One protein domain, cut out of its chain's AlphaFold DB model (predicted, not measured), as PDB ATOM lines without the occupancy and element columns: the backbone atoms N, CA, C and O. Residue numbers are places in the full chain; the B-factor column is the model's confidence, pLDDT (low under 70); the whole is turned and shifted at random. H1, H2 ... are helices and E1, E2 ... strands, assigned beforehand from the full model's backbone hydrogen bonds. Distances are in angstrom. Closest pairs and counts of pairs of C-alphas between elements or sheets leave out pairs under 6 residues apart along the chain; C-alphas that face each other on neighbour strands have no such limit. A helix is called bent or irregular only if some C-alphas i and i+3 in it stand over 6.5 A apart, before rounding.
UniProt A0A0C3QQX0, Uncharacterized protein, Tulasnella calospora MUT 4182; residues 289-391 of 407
ATOM      1  N   PRO A 289      -1.705   1.348 -14.566       86.69
ATOM      2  CA  PRO A 289      -1.970   2.714 -15.003       86.69
ATOM      3  C   PRO A 289      -2.204   2.779 -16.515       86.69
ATOM      4  O   PRO A 289      -1.471   2.182 -17.306       86.69
ATOM      5  N   ILE A 290      -3.198   3.559 -16.934       87.81
ATOM      6  CA  ILE A 290      -3.431   3.865 -18.345       87.81
ATOM      7  C   ILE A 290      -2.506   5.013 -18.748       87.81
ATOM      8  O   ILE A 290      -2.828   6.190 -18.582       87.81
ATOM      9  N   THR A 291      -1.343   4.666 -19.295       83.81
ATOM     10  CA  THR A 291      -0.294   5.625 -19.684       83.81
ATOM     11  C   THR A 291      -0.788   6.676 -20.677       83.81
ATOM     12  O   THR A 291      -0.420   7.840 -20.559       83.81
ATOM     13  N   LYS A 292      -1.686   6.294 -21.597       81.81
ATOM     14  CA  LYS A 292      -2.288   7.214 -22.574       81.81
ATOM     15  C   LYS A 292      -3.135   8.313 -21.929       81.81
ATOM     16  O   LYS A 292      -3.275   9.367 -22.518       81.81
ATOM     17  N   ALA A 293      -3.661   8.103 -20.727       82.62
ATOM     18  CA  ALA A 293      -4.376   9.125 -19.962       82.62
ATOM     19  C   ALA A 293      -3.471   9.792 -18.917       82.62
ATOM     20  O   ALA A 293      -3.935  10.156 -17.837       82.62
ATOM     21  N   HIS A 294      -2.160   9.854 -19.177       84.94
ATOM     22  CA  HIS A 294      -1.153  10.339 -18.230       84.94
ATOM     23  C   HIS A 294      -1.256   9.663 -16.851       84.94
ATOM     24  O   HIS A 294      -1.066  10.291 -15.811       84.94
ATOM     25  N   SER A 295      -1.611   8.372 -16.844       85.38
ATOM     26  CA  SER A 295      -1.828   7.556 -15.645       85.38
ATOM     27  C   SER A 295      -2.965   8.025 -14.729       85.38
ATOM     28  O   SER A 295      -3.106   7.478 -13.639       85.38
ATOM     29  N   ARG A 296      -3.825   8.961 -15.167       85.88
ATOM     30  CA  ARG A 296      -4.988   9.464 -14.406       85.88
ATOM     31  C   ARG A 296      -6.093   8.431 -14.199       85.88
ATOM     32  O   ARG A 296      -6.960   8.628 -13.354       85.88
ATOM     33  N   ILE A 297      -6.060   7.325 -14.938       88.50
ATOM     34  CA  ILE A 297      -6.918   6.163 -14.705       88.50
ATOM     35  C   ILE A 297      -6.032   4.952 -14.433       88.50
ATOM     36  O   ILE A 297      -5.048   4.733 -15.140       88.50
ATOM     37  N   SER A 298      -6.379   4.160 -13.423       88.06
ATOM     38  CA  SER A 298      -5.721   2.885 -13.129       88.06
ATOM     39  C   SER A 298      -6.736   1.762 -12.958       88.06
ATOM     40  O   SER A 298      -7.779   1.953 -12.339       88.06
ATOM     41  N   LEU A 299      -6.411   0.581 -13.478       87.56
ATOM     42  CA  LEU A 299      -7.246  -0.616 -13.425       87.56
ATOM     43  C   LEU A 299      -6.628  -1.660 -12.488       87.56
ATOM     44  O   LEU A 299      -5.417  -1.862 -12.506       87.56
ATOM     45  N   ALA A 300      -7.441  -2.359 -11.703       83.81
ATOM     46  CA  ALA A 300      -7.000  -3.526 -10.943       83.81
ATOM     47  C   ALA A 300      -8.100  -4.588 -10.842       83.81
ATOM     48  O   ALA A 300      -9.282  -4.304 -11.046       83.81
ATOM     49  N   SER A 301      -7.711  -5.823 -10.521       78.81
ATOM     50  CA  SER A 301      -8.663  -6.888 -10.194       78.81
ATOM     51  C   SER A 301      -8.970  -6.905  -8.698       78.81
ATOM     52  O   SER A 301      -8.151  -6.465  -7.895       78.81
ATOM     53  N   ALA A 302     -10.156  -7.379  -8.325       71.50
ATOM     54  CA  ALA A 302     -10.537  -7.620  -6.945       71.50
ATOM     55  C   ALA A 302      -9.849  -8.896  -6.401       71.50
ATOM     56  O   ALA A 302      -9.756  -9.884  -7.134       71.50
ATOM     57  N   PRO A 303      -9.422  -8.929  -5.123       67.69
ATOM     58  CA  PRO A 303      -9.503  -7.838  -4.152       67.69
ATOM     59  C   PRO A 303      -8.576  -6.681  -4.540       67.69
ATOM     60  O   PRO A 303      -7.452  -6.903  -4.991       67.69
ATOM     61  N   ALA A 304      -9.073  -5.445  -4.404       64.38
ATOM     62  CA  ALA A 304      -8.315  -4.261  -4.796       64.38
ATOM     63  C   ALA A 304      -6.938  -4.256  -4.105       64.38
ATOM     64  O   ALA A 304      -6.861  -4.642  -2.934       64.38
ATOM     65  N   PRO A 305      -5.874  -3.800  -4.792       65.06
ATOM     66  CA  PRO A 305      -4.575  -3.597  -4.165       65.06
ATOM     67  C   PRO A 305      -4.747  -2.789  -2.885       65.06
ATOM     68  O   PRO A 305      -5.460  -1.778  -2.899       65.06
ATOM     69  N   VAL A 306      -4.092  -3.196  -1.795       56.88
ATOM     70  CA  VAL A 306      -4.074  -2.403  -0.559       56.88
ATOM     71  C   VAL A 306      -3.480  -1.037  -0.898       56.88
ATOM     72  O   VAL A 306      -2.287  -0.910  -1.170       56.88
ATOM     73  N   SER A 307      -4.336  -0.020  -0.958       55.88
ATOM     74  CA  SER A 307      -3.921   1.352  -1.225       55.88
ATOM     75  C   SER A 307      -3.340   1.964   0.043       55.88
ATOM     76  O   SER A 307      -3.930   1.846   1.113       55.88
ATOM     77  N   SER A 308      -2.227   2.682  -0.091       50.91
ATOM     78  CA  SER A 308      -1.719   3.588   0.945       50.91
ATOM     79  C   SER A 308      -2.547   4.874   1.084       50.91
ATOM     80  O   SER A 308      -2.329   5.631   2.022       50.91
ATOM     81  N   ASP A 309      -3.464   5.128   0.146       64.25
ATOM     82  CA  ASP A 309      -4.276   6.342   0.054       64.25
ATOM     83  C   ASP A 309      -5.784   5.998  -0.009       64.25
ATOM     84  O   ASP A 309      -6.246   5.469  -1.032       64.25
ATOM     85  N   PRO A 310      -6.544   6.206   1.082       63.56
ATOM     86  CA  PRO A 310      -7.989   5.990   1.132       63.56
ATOM     87  C   PRO A 310      -8.798   7.099   0.438       63.56
ATOM     88  O   PRO A 310      -9.989   6.901   0.202       63.56
ATOM     89  N   ASP A 311      -8.170   8.221   0.068       73.19
ATOM     90  CA  ASP A 311      -8.847   9.397  -0.487       73.19
ATOM     91  C   ASP A 311      -8.893   9.394  -2.028       73.19
ATOM     92  O   ASP A 311      -9.409  10.323  -2.651       73.19
ATOM     93  N   THR A 312      -8.398   8.333  -2.677       79.06
ATOM     94  CA  THR A 312      -8.465   8.206  -4.139       79.06
ATOM     95  C   THR A 312      -9.855   7.733  -4.608       79.06
ATOM     96  O   THR A 312     -10.266   6.614  -4.266       79.06
ATOM     97  N   PRO A 313     -10.561   8.497  -5.466       82.88
ATOM     98  CA  PRO A 313     -11.855   8.094  -6.003       82.88
ATOM     99  C   PRO A 313     -11.785   6.756  -6.756       82.88
ATOM    100  O   PRO A 313     -10.984   6.570  -7.677       82.88
ATOM    101  N   THR A 314     -12.646   5.811  -6.378       83.38
ATOM    102  CA  THR A 314     -12.605   4.431  -6.873       83.38
ATOM    103  C   THR A 314     -13.975   3.950  -7.357       83.38
ATOM    104  O   THR A 314     -14.985   4.067  -6.666       83.38
ATOM    105  N   ILE A 315     -14.005   3.364  -8.553       83.00
ATOM    106  CA  ILE A 315     -15.153   2.696  -9.162       83.00
ATOM    107  C   ILE A 315     -14.970   1.185  -9.002       83.00
ATOM    108  O   ILE A 315     -14.064   0.597  -9.586       83.00
ATOM    109  N   TYR A 316     -15.851   0.548  -8.242       81.88
ATOM    110  CA  TYR A 316     -15.914  -0.901  -8.085       81.88
ATOM    111  C   TYR A 316     -16.970  -1.487  -9.020       81.88
ATOM    112  O   TYR A 316     -18.136  -1.100  -8.974       81.88
ATOM    113  N   VAL A 317     -16.561  -2.446  -9.845       78.81
ATOM    114  CA  VAL A 317     -17.400  -3.182 -10.792       78.81
ATOM    115  C   VAL A 317     -17.430  -4.649 -10.374       78.81
ATOM    116  O   VAL A 317     -16.452  -5.373 -10.558       78.81
ATOM    117  N   ALA A 318     -18.542  -5.090  -9.793       73.50
ATOM    118  CA  ALA A 318     -18.670  -6.444  -9.257       73.50
ATOM    119  C   ALA A 318     -20.115  -6.948  -9.336       73.50
ATOM    120  O   ALA A 318     -21.054  -6.164  -9.228       73.50
ATOM    121  N   ALA A 319     -20.303  -8.251  -9.533       61.50
ATOM    122  CA  ALA A 319     -21.606  -8.890  -9.681       61.50
ATOM    123  C   ALA A 319     -22.303  -9.112  -8.329       61.50
ATOM    124  O   ALA A 319     -23.529  -9.046  -8.240       61.50
ATOM    125  N   SER A 320     -21.535  -9.362  -7.266       57.03
ATOM    126  CA  SER A 320     -22.039  -9.511  -5.896       57.03
ATOM    127  C   SER A 320     -21.366  -8.508  -4.977       57.03
ATOM    128  O   SER A 320     -20.316  -8.769  -4.402       57.03
ATOM    129  N   VAL A 321     -21.985  -7.337  -4.839       53.06
ATOM    130  CA  VAL A 321     -21.530  -6.334  -3.876       53.06
ATOM    131  C   VAL A 321     -22.392  -6.433  -2.633       53.06
ATOM    132  O   VAL A 321     -23.385  -5.729  -2.497       53.06
ATOM    133  N   THR A 322     -22.048  -7.368  -1.751       49.12
ATOM    134  CA  THR A 322     -22.808  -7.593  -0.513       49.12
ATOM    135  C   THR A 322     -22.318  -6.736   0.658       49.12
ATOM    136  O   THR A 322     -23.052  -6.606   1.630       49.12
ATOM    137  N   GLU A 323     -21.130  -6.112   0.582       51.00
ATOM    138  CA  GLU A 323     -20.503  -5.469   1.760       51.00
ATOM    139  C   GLU A 323     -19.886  -4.071   1.536       51.00
ATOM    140  O   GLU A 323     -19.457  -3.440   2.500       51.00
ATOM    141  N   LEU A 324     -19.856  -3.528   0.311       62.50
ATOM    142  CA  LEU A 324     -19.293  -2.188   0.063       62.50
ATOM    143  C   LEU A 324     -20.393  -1.119   0.057       62.50
ATOM    144  O   LEU A 324     -21.319  -1.171  -0.754       62.50
ATOM    145  N   SER A 325     -20.270  -0.126   0.940       60.34
ATOM    146  CA  SER A 325     -21.174   1.029   0.994       60.34
ATOM    147  C   SER A 325     -20.652   2.158   0.093       60.34
ATOM    148  O   SER A 325     -19.513   2.587   0.284       60.34
ATOM    149  N   PRO A 326     -21.447   2.670  -0.868       64.25
ATOM    150  CA  PRO A 326     -21.060   3.815  -1.691       64.25
ATOM    151  C   PRO A 326     -20.722   5.048  -0.843       64.25
ATOM    152  O   PRO A 326     -21.381   5.318   0.162       64.25
ATOM    153  N   SER A 327     -19.740   5.832  -1.280       70.19
ATOM    154  CA  SER A 327     -19.347   7.100  -0.654       70.19
ATOM    155  C   SER A 327     -19.068   8.155  -1.727       70.19
ATOM    156  O   SER A 327     -19.119   7.867  -2.923       70.19
ATOM    157  N   THR A 328     -18.748   9.388  -1.333       69.75
ATOM    158  CA  THR A 328     -18.351  10.455  -2.272       69.75
ATOM    159  C   THR A 328     -17.157  10.063  -3.146       69.75
ATOM    160  O   THR A 328     -17.077  10.495  -4.293       69.75
ATOM    161  N   LEU A 329     -16.278   9.203  -2.624       81.31
ATOM    162  CA  LEU A 329     -15.072   8.705  -3.286       81.31
ATOM    163  C   LEU A 329     -15.205   7.238  -3.725       81.31
ATOM    164  O   LEU A 329     -14.239   6.651  -4.202       81.31
ATOM    165  N   MET A 330     -16.388   6.626  -3.598       83.50
ATOM    166  CA  MET A 330     -16.603   5.229  -3.971       83.50
ATOM    167  C   MET A 330     -17.909   5.039  -4.741       83.50
ATOM    168  O   MET A 330     -19.002   5.146  -4.181       83.50
ATOM    169  N   LEU A 331     -17.793   4.667  -6.017       85.19
ATOM    170  CA  LEU A 331     -18.922   4.243  -6.839       85.19
ATOM    171  C   LEU A 331     -18.948   2.722  -6.954       85.19
ATOM    172  O   LEU A 331     -17.983   2.112  -7.396       85.19
ATOM    173  N   VAL A 332     -20.088   2.122  -6.634       85.94
ATOM    174  CA  VAL A 332     -20.324   0.686  -6.798       85.94
ATOM    175  C   VAL A 332     -21.267   0.449  -7.977       85.94
ATOM    176  O   VAL A 332     -22.375   0.994  -8.021       85.94
ATOM    177  N   LEU A 333     -20.833  -0.381  -8.926       86.12
ATOM    178  CA  LEU A 333     -21.559  -0.753 -10.137       86.12
ATOM    179  C   LEU A 333     -21.843  -2.264 -10.131       86.12
ATOM    180  O   LEU A 333     -20.941  -3.050 -10.437       86.12
ATOM    181  N   PRO A 334     -23.078  -2.681  -9.790       84.62
ATOM    182  CA  PRO A 334     -23.461  -4.084  -9.793       84.62
ATOM    183  C   PRO A 334     -23.652  -4.578 -11.233       84.62
ATOM    184  O   PRO A 334     -24.692  -4.329 -11.845       84.62
ATOM    185  N   ILE A 335     -22.639  -5.246 -11.791       83.56
ATOM    186  CA  ILE A 335     -22.660  -5.763 -13.167       83.56
ATOM    187  C   ILE A 335     -22.401  -7.266 -13.132       83.56
ATOM    188  O   ILE A 335     -21.312  -7.711 -12.778       83.56
ATOM    189  N   SER A 336     -23.409  -8.047 -13.515       80.56
ATOM    190  CA  SER A 336     -23.310  -9.499 -13.638       80.56
ATOM    191  C   SER A 336     -22.376  -9.911 -14.777       80.56
ATOM    192  O   SER A 336     -22.255  -9.227 -15.791       80.56
ATOM    193  N   GLN A 337     -21.764 -11.086 -14.654       71.06
ATOM    194  CA  GLN A 337     -20.883 -11.627 -15.688       71.06
ATOM    195  C   GLN A 337     -21.643 -12.130 -16.928       71.06
ATOM    196  O   GLN A 337     -22.768 -12.634 -16.849       71.06
ATOM    197  N   GLY A 338     -20.998 -12.040 -18.094       69.06
ATOM    198  CA  GLY A 338     -21.501 -12.579 -19.362       69.06
ATOM    199  C   GLY A 338     -22.683 -11.810 -19.972       69.06
ATOM    200  O   GLY A 338     -22.930 -10.645 -19.671       69.06
ATOM    201  N   LYS A 339     -23.438 -12.470 -20.867       68.12
ATOM    202  CA  LYS A 339     -24.525 -11.839 -21.652       68.12
ATOM    203  C   LYS A 339     -25.629 -11.210 -20.789       68.12
ATOM    204  O   LYS A 339     -26.272 -10.265 -21.231       68.12
ATOM    205  N   ALA A 340     -25.835 -11.713 -19.572       68.38
ATOM    206  CA  ALA A 340     -26.829 -11.182 -18.641       68.38
ATOM    207  C   ALA A 340     -26.483  -9.766 -18.136       68.38
ATOM    208  O   ALA A 340     -27.388  -8.987 -17.849       68.38
ATOM    209  N   GLY A 341     -25.194  -9.410 -18.080       75.62
ATOM    210  CA  GLY A 341     -24.719  -8.109 -17.600       75.62
ATOM    211  C   GLY A 341     -24.749  -6.981 -18.627       75.62
ATOM    212  O   GLY A 341     -24.513  -5.832 -18.268       75.62
ATOM    213  N   GLN A 342     -25.055  -7.260 -19.899       81.50
ATOM    214  CA  GLN A 342     -24.950  -6.256 -20.966       81.50
ATOM    215  C   GLN A 342     -25.859  -5.042 -20.722       81.50
ATOM    216  O   GLN A 342     -25.438  -3.903 -20.907       81.50
ATOM    217  N   LYS A 343     -27.099  -5.272 -20.272       83.75
ATOM    218  CA  LYS A 343     -28.038  -4.185 -19.964       83.75
ATOM    219  C   LYS A 343     -27.559  -3.350 -18.770       83.75
ATOM    220  O   LYS A 343     -27.542  -2.128 -18.853       83.75
ATOM    221  N   GLN A 344     -27.114  -4.019 -17.705       87.19
ATOM    222  CA  GLN A 344     -26.581  -3.374 -16.498       87.19
ATOM    223  C   GLN A 344     -25.336  -2.540 -16.813       87.19
ATOM    224  O   GLN A 344     -25.191  -1.432 -16.309       87.19
ATOM    225  N   PHE A 345     -24.469  -3.044 -17.693       87.25
ATOM    226  CA  PHE A 345     -23.295  -2.324 -18.166       87.25
ATOM    227  C   PHE A 345     -23.678  -1.022 -18.875       87.25
ATOM    228  O   PHE A 345     -23.176   0.035 -18.506       87.25
ATOM    229  N   MET A 346     -24.624  -1.067 -19.820       86.50
ATOM    230  CA  MET A 346     -25.089   0.140 -20.517       86.50
ATOM    231  C   MET A 346     -25.714   1.171 -19.562       86.50
ATOM    232  O   MET A 346     -25.493   2.367 -19.727       86.50
ATOM    233  N   GLU A 347     -26.452   0.727 -18.541       87.88
ATOM    234  CA  GLU A 347     -27.023   1.600 -17.500       87.88
ATOM    235  C   GLU A 347     -25.955   2.167 -16.541       87.88
ATOM    236  O   GLU A 347     -26.129   3.245 -15.966       87.88
ATOM    237  N   ALA A 348     -24.837   1.460 -16.370       89.19
ATOM    238  CA  ALA A 348     -23.729   1.860 -15.512       89.19
ATOM    239  C   ALA A 348     -22.806   2.907 -16.161       89.19
ATOM    240  O   ALA A 348     -22.247   3.733 -15.434       89.19
ATOM    241  N   LEU A 349     -22.678   2.919 -17.497       90.25
ATOM    242  CA  LEU A 349     -21.777   3.827 -18.225       90.25
ATOM    243  C   LEU A 349     -21.981   5.312 -17.857       90.25
ATOM    244  O   LEU A 349     -21.012   5.939 -17.423       90.25
ATOM    245  N   PRO A 350     -23.200   5.896 -17.921       90.88
ATOM    246  CA  PRO A 350     -23.377   7.317 -17.613       90.88
ATOM    247  C   PRO A 350     -23.033   7.650 -16.159       90.88
ATOM    248  O   PRO A 350     -22.512   8.725 -15.868       90.88
ATOM    249  N   ARG A 351     -23.297   6.715 -15.234       90.56
ATOM    250  CA  ARG A 351     -22.991   6.874 -13.806       90.56
ATOM    251  C   ARG A 351     -21.486   6.880 -13.562       90.56
ATOM    252  O   ARG A 351     -21.008   7.711 -12.794       90.56
ATOM    253  N   ALA A 352     -20.754   5.983 -14.223       90.75
ATOM    254  CA  ALA A 352     -19.301   5.911 -14.139       90.75
ATOM    255  C   ALA A 352     -18.639   7.177 -14.687       90.75
ATOM    256  O   ALA A 352     -17.811   7.777 -14.003       90.75
ATOM    257  N   ILE A 353     -19.063   7.625 -15.874       91.12
ATOM    258  CA  ILE A 353     -18.547   8.843 -16.509       91.12
ATOM    259  C   ILE A 353     -18.837  10.063 -15.629       91.12
ATOM    260  O   ILE A 353     -17.939  10.854 -15.362       91.12
ATOM    261  N   GLN A 354     -20.062  10.197 -15.110       89.62
ATOM    262  CA  GLN A 354     -20.415  11.314 -14.233       89.62
ATOM    263  C   GLN A 354     -19.620  11.305 -12.921       89.62
ATOM    264  O   GLN A 354     -19.230  12.365 -12.435       89.62
ATOM    265  N   PHE A 355     -19.383  10.133 -12.331       89.31
ATOM    266  CA  PHE A 355     -18.567  10.013 -11.127       89.31
ATOM    267  C   PHE A 355     -17.113  10.409 -11.389       89.31
ATOM    268  O   PHE A 355     -16.561  11.196 -10.623       89.31
ATOM    269  N   ALA A 356     -16.517   9.920 -12.479       88.62
ATOM    270  CA  ALA A 356     -15.160  10.285 -12.867       88.62
ATOM    271  C   ALA A 356     -15.048  11.787 -13.165       88.62
ATOM    272  O   ALA A 356     -14.162  12.440 -12.634       88.62
ATOM    273  N   ALA A 357     -15.993  12.364 -13.912       87.75
ATOM    274  CA  ALA A 357     -16.001  13.790 -14.244       87.75
ATOM    275  C   ALA A 357     -16.128  14.717 -13.022       87.75
ATOM    276  O   ALA A 357     -15.659  15.843 -13.065       87.75
ATOM    277  N   ARG A 358     -16.772  14.269 -11.936       86.75
ATOM    278  CA  ARG A 358     -16.884  15.049 -10.686       86.75
ATOM    279  C   ARG A 358     -15.622  15.011  -9.828       86.75
ATOM    280  O   ARG A 358     -15.465  15.868  -8.968       86.75
ATOM    281  N   ASN A 359     -14.806  13.976 -10.001       85.19
ATOM    282  CA  ASN A 359     -13.654  13.690  -9.152       85.19
ATOM    283  C   ASN A 359     -12.312  13.922  -9.862       85.19
ATOM    284  O   ASN A 359     -11.285  14.005  -9.197       85.19
ATOM    285  N   LEU A 360     -12.316  14.009 -11.192       84.06
ATOM    286  CA  LEU A 360     -11.204  14.501 -11.995       84.06
ATOM    287  C   LEU A 360     -11.316  16.021 -12.125       84.06
ATOM    288  O   LEU A 360     -12.396  16.548 -12.377       84.06
ATOM    289  N   ASP A 361     -10.196  16.715 -11.979       75.69
ATOM    290  CA  ASP A 361     -10.075  18.156 -12.203       75.69
ATOM    291  C   ASP A 361      -8.897  18.492 -13.137       75.69
ATOM    292  O   ASP A 361      -8.015  17.672 -13.390       75.69
ATOM    293  N   ASP A 362      -8.874  19.704 -13.688       65.44
ATOM    294  CA  ASP A 362      -7.800  20.138 -14.599       65.44
ATOM    295  C   ASP A 362      -6.510  20.526 -13.854       65.44
ATOM    296  O   ASP A 362      -5.446  20.654 -14.459       65.44
ATOM    297  N   THR A 363      -6.597  20.746 -12.539       60.06
ATOM    298  CA  THR A 363      -5.559  21.410 -11.741       60.06
ATOM    299  C   THR A 363      -4.906  20.523 -10.688       60.06
ATOM    300  O   THR A 363      -3.851  20.903 -10.175       60.06
ATOM    301  N   SER A 364      -5.467  19.353 -10.370       61.62
ATOM    302  CA  SER A 364      -4.841  18.400  -9.458       61.62
ATOM    303  C   SER A 364      -4.510  17.084 -10.162       61.62
ATOM    304  O   SER A 364      -5.133  16.666 -11.140       61.62
ATOM    305  N   TRP A 365      -3.485  16.405  -9.652       64.00
ATOM    306  CA  TRP A 365      -3.140  15.042 -10.047       64.00
ATOM    307  C   TRP A 365      -4.145  14.051  -9.440       64.00
ATOM    308  O   TRP A 365      -3.761  13.118  -8.746       64.00
ATOM    309  N   THR A 366      -5.444  14.280  -9.628       68.88
ATOM    310  CA  THR A 366      -6.492  13.341  -9.223       68.88
ATOM    311  C   THR A 366      -6.499  12.138 -10.156       68.88
ATOM    312  O   THR A 366      -6.407  12.268 -11.385       68.88
ATOM    313  N   TYR A 367      -6.618  10.956  -9.549       84.44
ATOM    314  CA  TYR A 367      -6.627   9.663 -10.223       84.44
ATOM    315  C   TYR A 367      -7.965   8.962  -9.983       84.44
ATOM    316  O   TYR A 367      -8.464   8.947  -8.861       84.44
ATOM    317  N   ILE A 368      -8.518   8.330 -11.017       86.25
ATOM    318  CA  ILE A 368      -9.646   7.405 -10.887       86.25
ATOM    319  C   ILE A 368      -9.121   5.981 -10.906       86.25
ATOM    320  O   ILE A 368      -8.372   5.569 -11.795       86.25
ATOM    321  N   ARG A 369      -9.565   5.196  -9.936       88.25
ATOM    322  CA  ARG A 369      -9.300   3.763  -9.890       88.25
ATOM    323  C   ARG A 369     -10.523   2.993 -10.336       88.25
ATOM    324  O   ARG A 369     -11.629   3.305  -9.916       88.25
ATOM    325  N   VAL A 370     -10.329   1.976 -11.161       87.25
ATOM    326  CA  VAL A 370     -11.382   1.050 -11.568       87.25
ATOM    327  C   VAL A 370     -10.985  -0.343 -11.106       87.25
ATOM    328  O   VAL A 370      -9.895  -0.820 -11.413       87.25
ATOM    329  N   VAL A 371     -11.858  -0.992 -10.345       85.94
ATOM    330  CA  VAL A 371     -11.641  -2.343  -9.826       85.94
ATOM    331  C   VAL A 371     -12.701  -3.263 -10.405       85.94
ATOM    332  O   VAL A 371     -13.887  -2.981 -10.264       85.94
ATOM    333  N   GLY A 372     -12.288  -4.349 -11.053       81.19
ATOM    334  CA  GLY A 372     -13.192  -5.377 -11.576       81.19
ATOM    335  C   GLY A 372     -13.001  -6.727 -10.896       81.19
ATOM    336  O   GLY A 372     -11.914  -7.032 -10.419       81.19
ATOM    337  N   GLU A 373     -14.020  -7.582 -10.904       76.12
ATOM    338  CA  GLU A 373     -13.841  -9.012 -10.598       76.12
ATOM    339  C   GLU A 373     -12.842  -9.692 -11.563       76.12
ATOM    340  O   GLU A 373     -12.401  -9.101 -12.550       76.12
ATOM    341  N   SER A 374     -12.463 -10.939 -11.273       57.97
ATOM    342  CA  SER A 374     -11.314 -11.675 -11.838       57.97
ATOM    343  C   SER A 374     -11.146 -11.697 -13.368       57.97
ATOM    344  O   SER A 374     -10.053 -12.001 -13.832       57.97
ATOM    345  N   ASN A 375     -12.170 -11.383 -14.169       62.16
ATOM    346  CA  ASN A 375     -12.057 -11.305 -15.632       62.16
ATOM    347  C   ASN A 375     -11.936  -9.879 -16.199       62.16
ATOM    348  O   ASN A 375     -11.751  -9.750 -17.401       62.16
ATOM    349  N   LEU A 376     -12.027  -8.827 -15.377       70.00
ATOM    350  CA  LEU A 376     -11.874  -7.403 -15.725       70.00
ATOM    351  C   LEU A 376     -12.727  -6.855 -16.887       70.00
ATOM    352  O   LEU A 376     -12.725  -5.646 -17.070       70.00
ATOM    353  N   ASP A 377     -13.485  -7.662 -17.632       79.31
ATOM    354  CA  ASP A 377     -14.161  -7.257 -18.874       79.31
ATOM    355  C   ASP A 377     -15.038  -6.008 -18.693       79.31
ATOM    356  O   ASP A 377     -14.937  -5.038 -19.447       79.31
ATOM    357  N   ALA A 378     -15.871  -5.997 -17.650       82.75
ATOM    358  CA  ALA A 378     -16.738  -4.862 -17.348       82.75
ATOM    359  C   ALA A 378     -15.944  -3.641 -16.845       82.75
ATOM    360  O   ALA A 378     -16.261  -2.510 -17.202       82.75
ATOM    361  N   ALA A 379     -14.882  -3.848 -16.063       86.56
ATOM    362  CA  ALA A 379     -14.016  -2.772 -15.584       86.56
ATOM    363  C   ALA A 379     -13.177  -2.147 -16.716       86.56
ATOM    364  O   ALA A 379     -13.017  -0.927 -16.767       86.56
ATOM    365  N   LEU A 380     -12.713  -2.958 -17.668       87.25
ATOM    366  CA  LEU A 380     -12.086  -2.523 -18.914       87.25
ATOM    367  C   LEU A 380     -13.069  -1.717 -19.759       87.25
ATOM    368  O   LEU A 380     -12.729  -0.624 -20.201       87.25
ATOM    369  N   GLY A 381     -14.299  -2.207 -19.931       88.06
ATOM    370  CA  GLY A 381     -15.340  -1.485 -20.660       88.06
ATOM    371  C   GLY A 381     -15.654  -0.118 -20.045       88.06
ATOM    372  O   GLY A 381     -15.749   0.871 -20.767       88.06
ATOM    373  N   ILE A 382     -15.749  -0.039 -18.713       90.12
ATOM    374  CA  ILE A 382     -15.907   1.233 -17.993       90.12
ATOM    375  C   ILE A 382     -14.696   2.133 -18.238       90.12
ATOM    376  O   ILE A 382     -14.869   3.286 -18.613       90.12
ATOM    377  N   THR A 383     -13.480   1.603 -18.096       90.44
ATOM    378  CA  THR A 383     -12.233   2.345 -18.337       90.44
ATOM    379  C   THR A 383     -12.190   2.932 -19.748       90.44
ATOM    380  O   THR A 383     -11.873   4.107 -19.904       90.44
ATOM    381  N   MET A 384     -12.564   2.160 -20.772       89.69
ATOM    382  CA  MET A 384     -12.631   2.642 -22.154       89.69
ATOM    383  C   MET A 384     -13.649   3.770 -22.326       89.69
ATOM    384  O   MET A 384     -13.322   4.779 -22.941       89.69
ATOM    385  N   ALA A 385     -14.840   3.640 -21.739       90.38
ATOM    386  CA  ALA A 385     -15.854   4.688 -21.801       90.38
ATOM    387  C   ALA A 385     -15.411   5.978 -21.090       90.38
ATOM    388  O   ALA A 385     -15.741   7.069 -21.544       90.38
ATOM    389  N   LEU A 386     -14.646   5.873 -19.996       90.75
ATOM    390  CA  LEU A 386     -14.049   7.041 -19.342       90.75
ATOM    391  C   LEU A 386     -13.026   7.732 -20.246       90.75
ATOM    392  O   LEU A 386     -13.030   8.956 -20.327       90.75
ATOM    393  N   LEU A 387     -12.164   6.961 -20.915       89.88
ATOM    394  CA  LEU A 387     -11.169   7.499 -21.844       89.88
ATOM    395  C   LEU A 387     -11.839   8.228 -23.007       89.88
ATOM    396  O   LEU A 387     -11.475   9.355 -23.300       89.88
ATOM    397  N   GLU A 388     -12.833   7.599 -23.629       89.62
ATOM    398  CA  GLU A 388     -13.561   8.171 -24.763       89.62
ATOM    399  C   GLU A 388     -14.352   9.426 -24.375       89.62
ATOM    400  O   GLU A 388     -14.372  10.395 -25.121       89.62
ATOM    401  N   ALA A 389     -14.980   9.436 -23.195       88.12
ATOM    402  CA  ALA A 389     -15.853  10.537 -22.800       88.12
ATOM    403  C   ALA A 389     -15.130  11.740 -22.177       88.12
ATOM    404  O   ALA A 389     -15.719  12.817 -22.136       88.12
ATOM    405  N   LEU A 390     -13.929  11.554 -21.610       88.62
ATOM    406  CA  LEU A 390     -13.274  12.556 -20.751       88.62
ATOM    407  C   LEU A 390     -11.849  12.929 -21.175       88.62
ATOM    408  O   LEU A 390     -11.271  13.838 -20.578       88.62
ATOM    409  N   PHE A 391     -11.255  12.226 -22.139       88.56
ATOM    410  CA  PHE A 391      -9.884  12.469 -22.579       88.56
ATOM    411  C   PHE A 391      -9.838  12.690 -24.089       88.56
ATOM    412  O   PHE A 391     -10.469  11.973 -24.861       88.56
TER     413      PHE A 391
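Overview. This is residues 289 to 391 of the 407 residues of an uncharacterized protein of Tulasnella calospora MUT 4182 (UniProt A0A0C3QQX0). A four-stranded, all-parallel sheet has two helices, H1 and H2, side by side over one face, making two layers, while the long links at residues 302 to 313 and 319 to 329 loop out beyond the other face. The sheet order is E1, E4, E2, E3; along the chain come E1, E2, E3, H1, E4 and H2, a mixed class. The 103 printed residues are compact, with a radius of gyration of the C-alphas of 12.7 A and spans of 39 by 28 by 22 A.

Arrangement. Inner strand E4, residues 368 to 372, is parallel to edge strand E1, residues 297 to 301, with N 298 and O 368 2.9 A apart, within hydrogen-bond range. On its other side is E2, residues 314 to 318, also parallel, with N 315 and O 369 at 2.7 A. E2 is parallel to edge strand E3, residues 330 to 334, with N 333 and O 316 at 2.8 A. H1, residues 338 to 359, is on the sheet at a height of 7.9 A, over E2 and only just over E3, with 3 C-alphas falling on E3. E3, H1 and E4 form a split strand-helix-strand unit, two strands running the same way with a helix between them in the chain and E2 between them in the sheet; its crossover is right-handed. H2, residues 377 to 390, is on the same face at a height of 9.2 A, over E4. H1 and H2 touch, closest at the C-alphas of Ile 353 and Leu 386, 5.6 A, at a steep tilt of 39 degrees, the same way. In H2 every O i to N i+4 pair is within hydrogen-bond range; in H1, 13 of 18.

Along the chain. E1 begins at C-alpha 297 (-6.918, 6.163, -14.705), and H2 ends at C-alpha 390 (-13.274, 12.556, -20.751). H1 is 29.3 A long and irregular, C-alphas 340 and 343 being 7.2 A apart, with a kink of 52 degrees near residue 345. H2 is 19.9 A long.

Size, cuts and confidence. The farthest C-alphas, of Lys 339 and Thr 363, are 39.5 A apart. The printed part has no cut. The links E1 to E2 and E2 to E3 are long. The pLDDT is under 70 for 27 residues, among them 303 to 310 and 319 to 326.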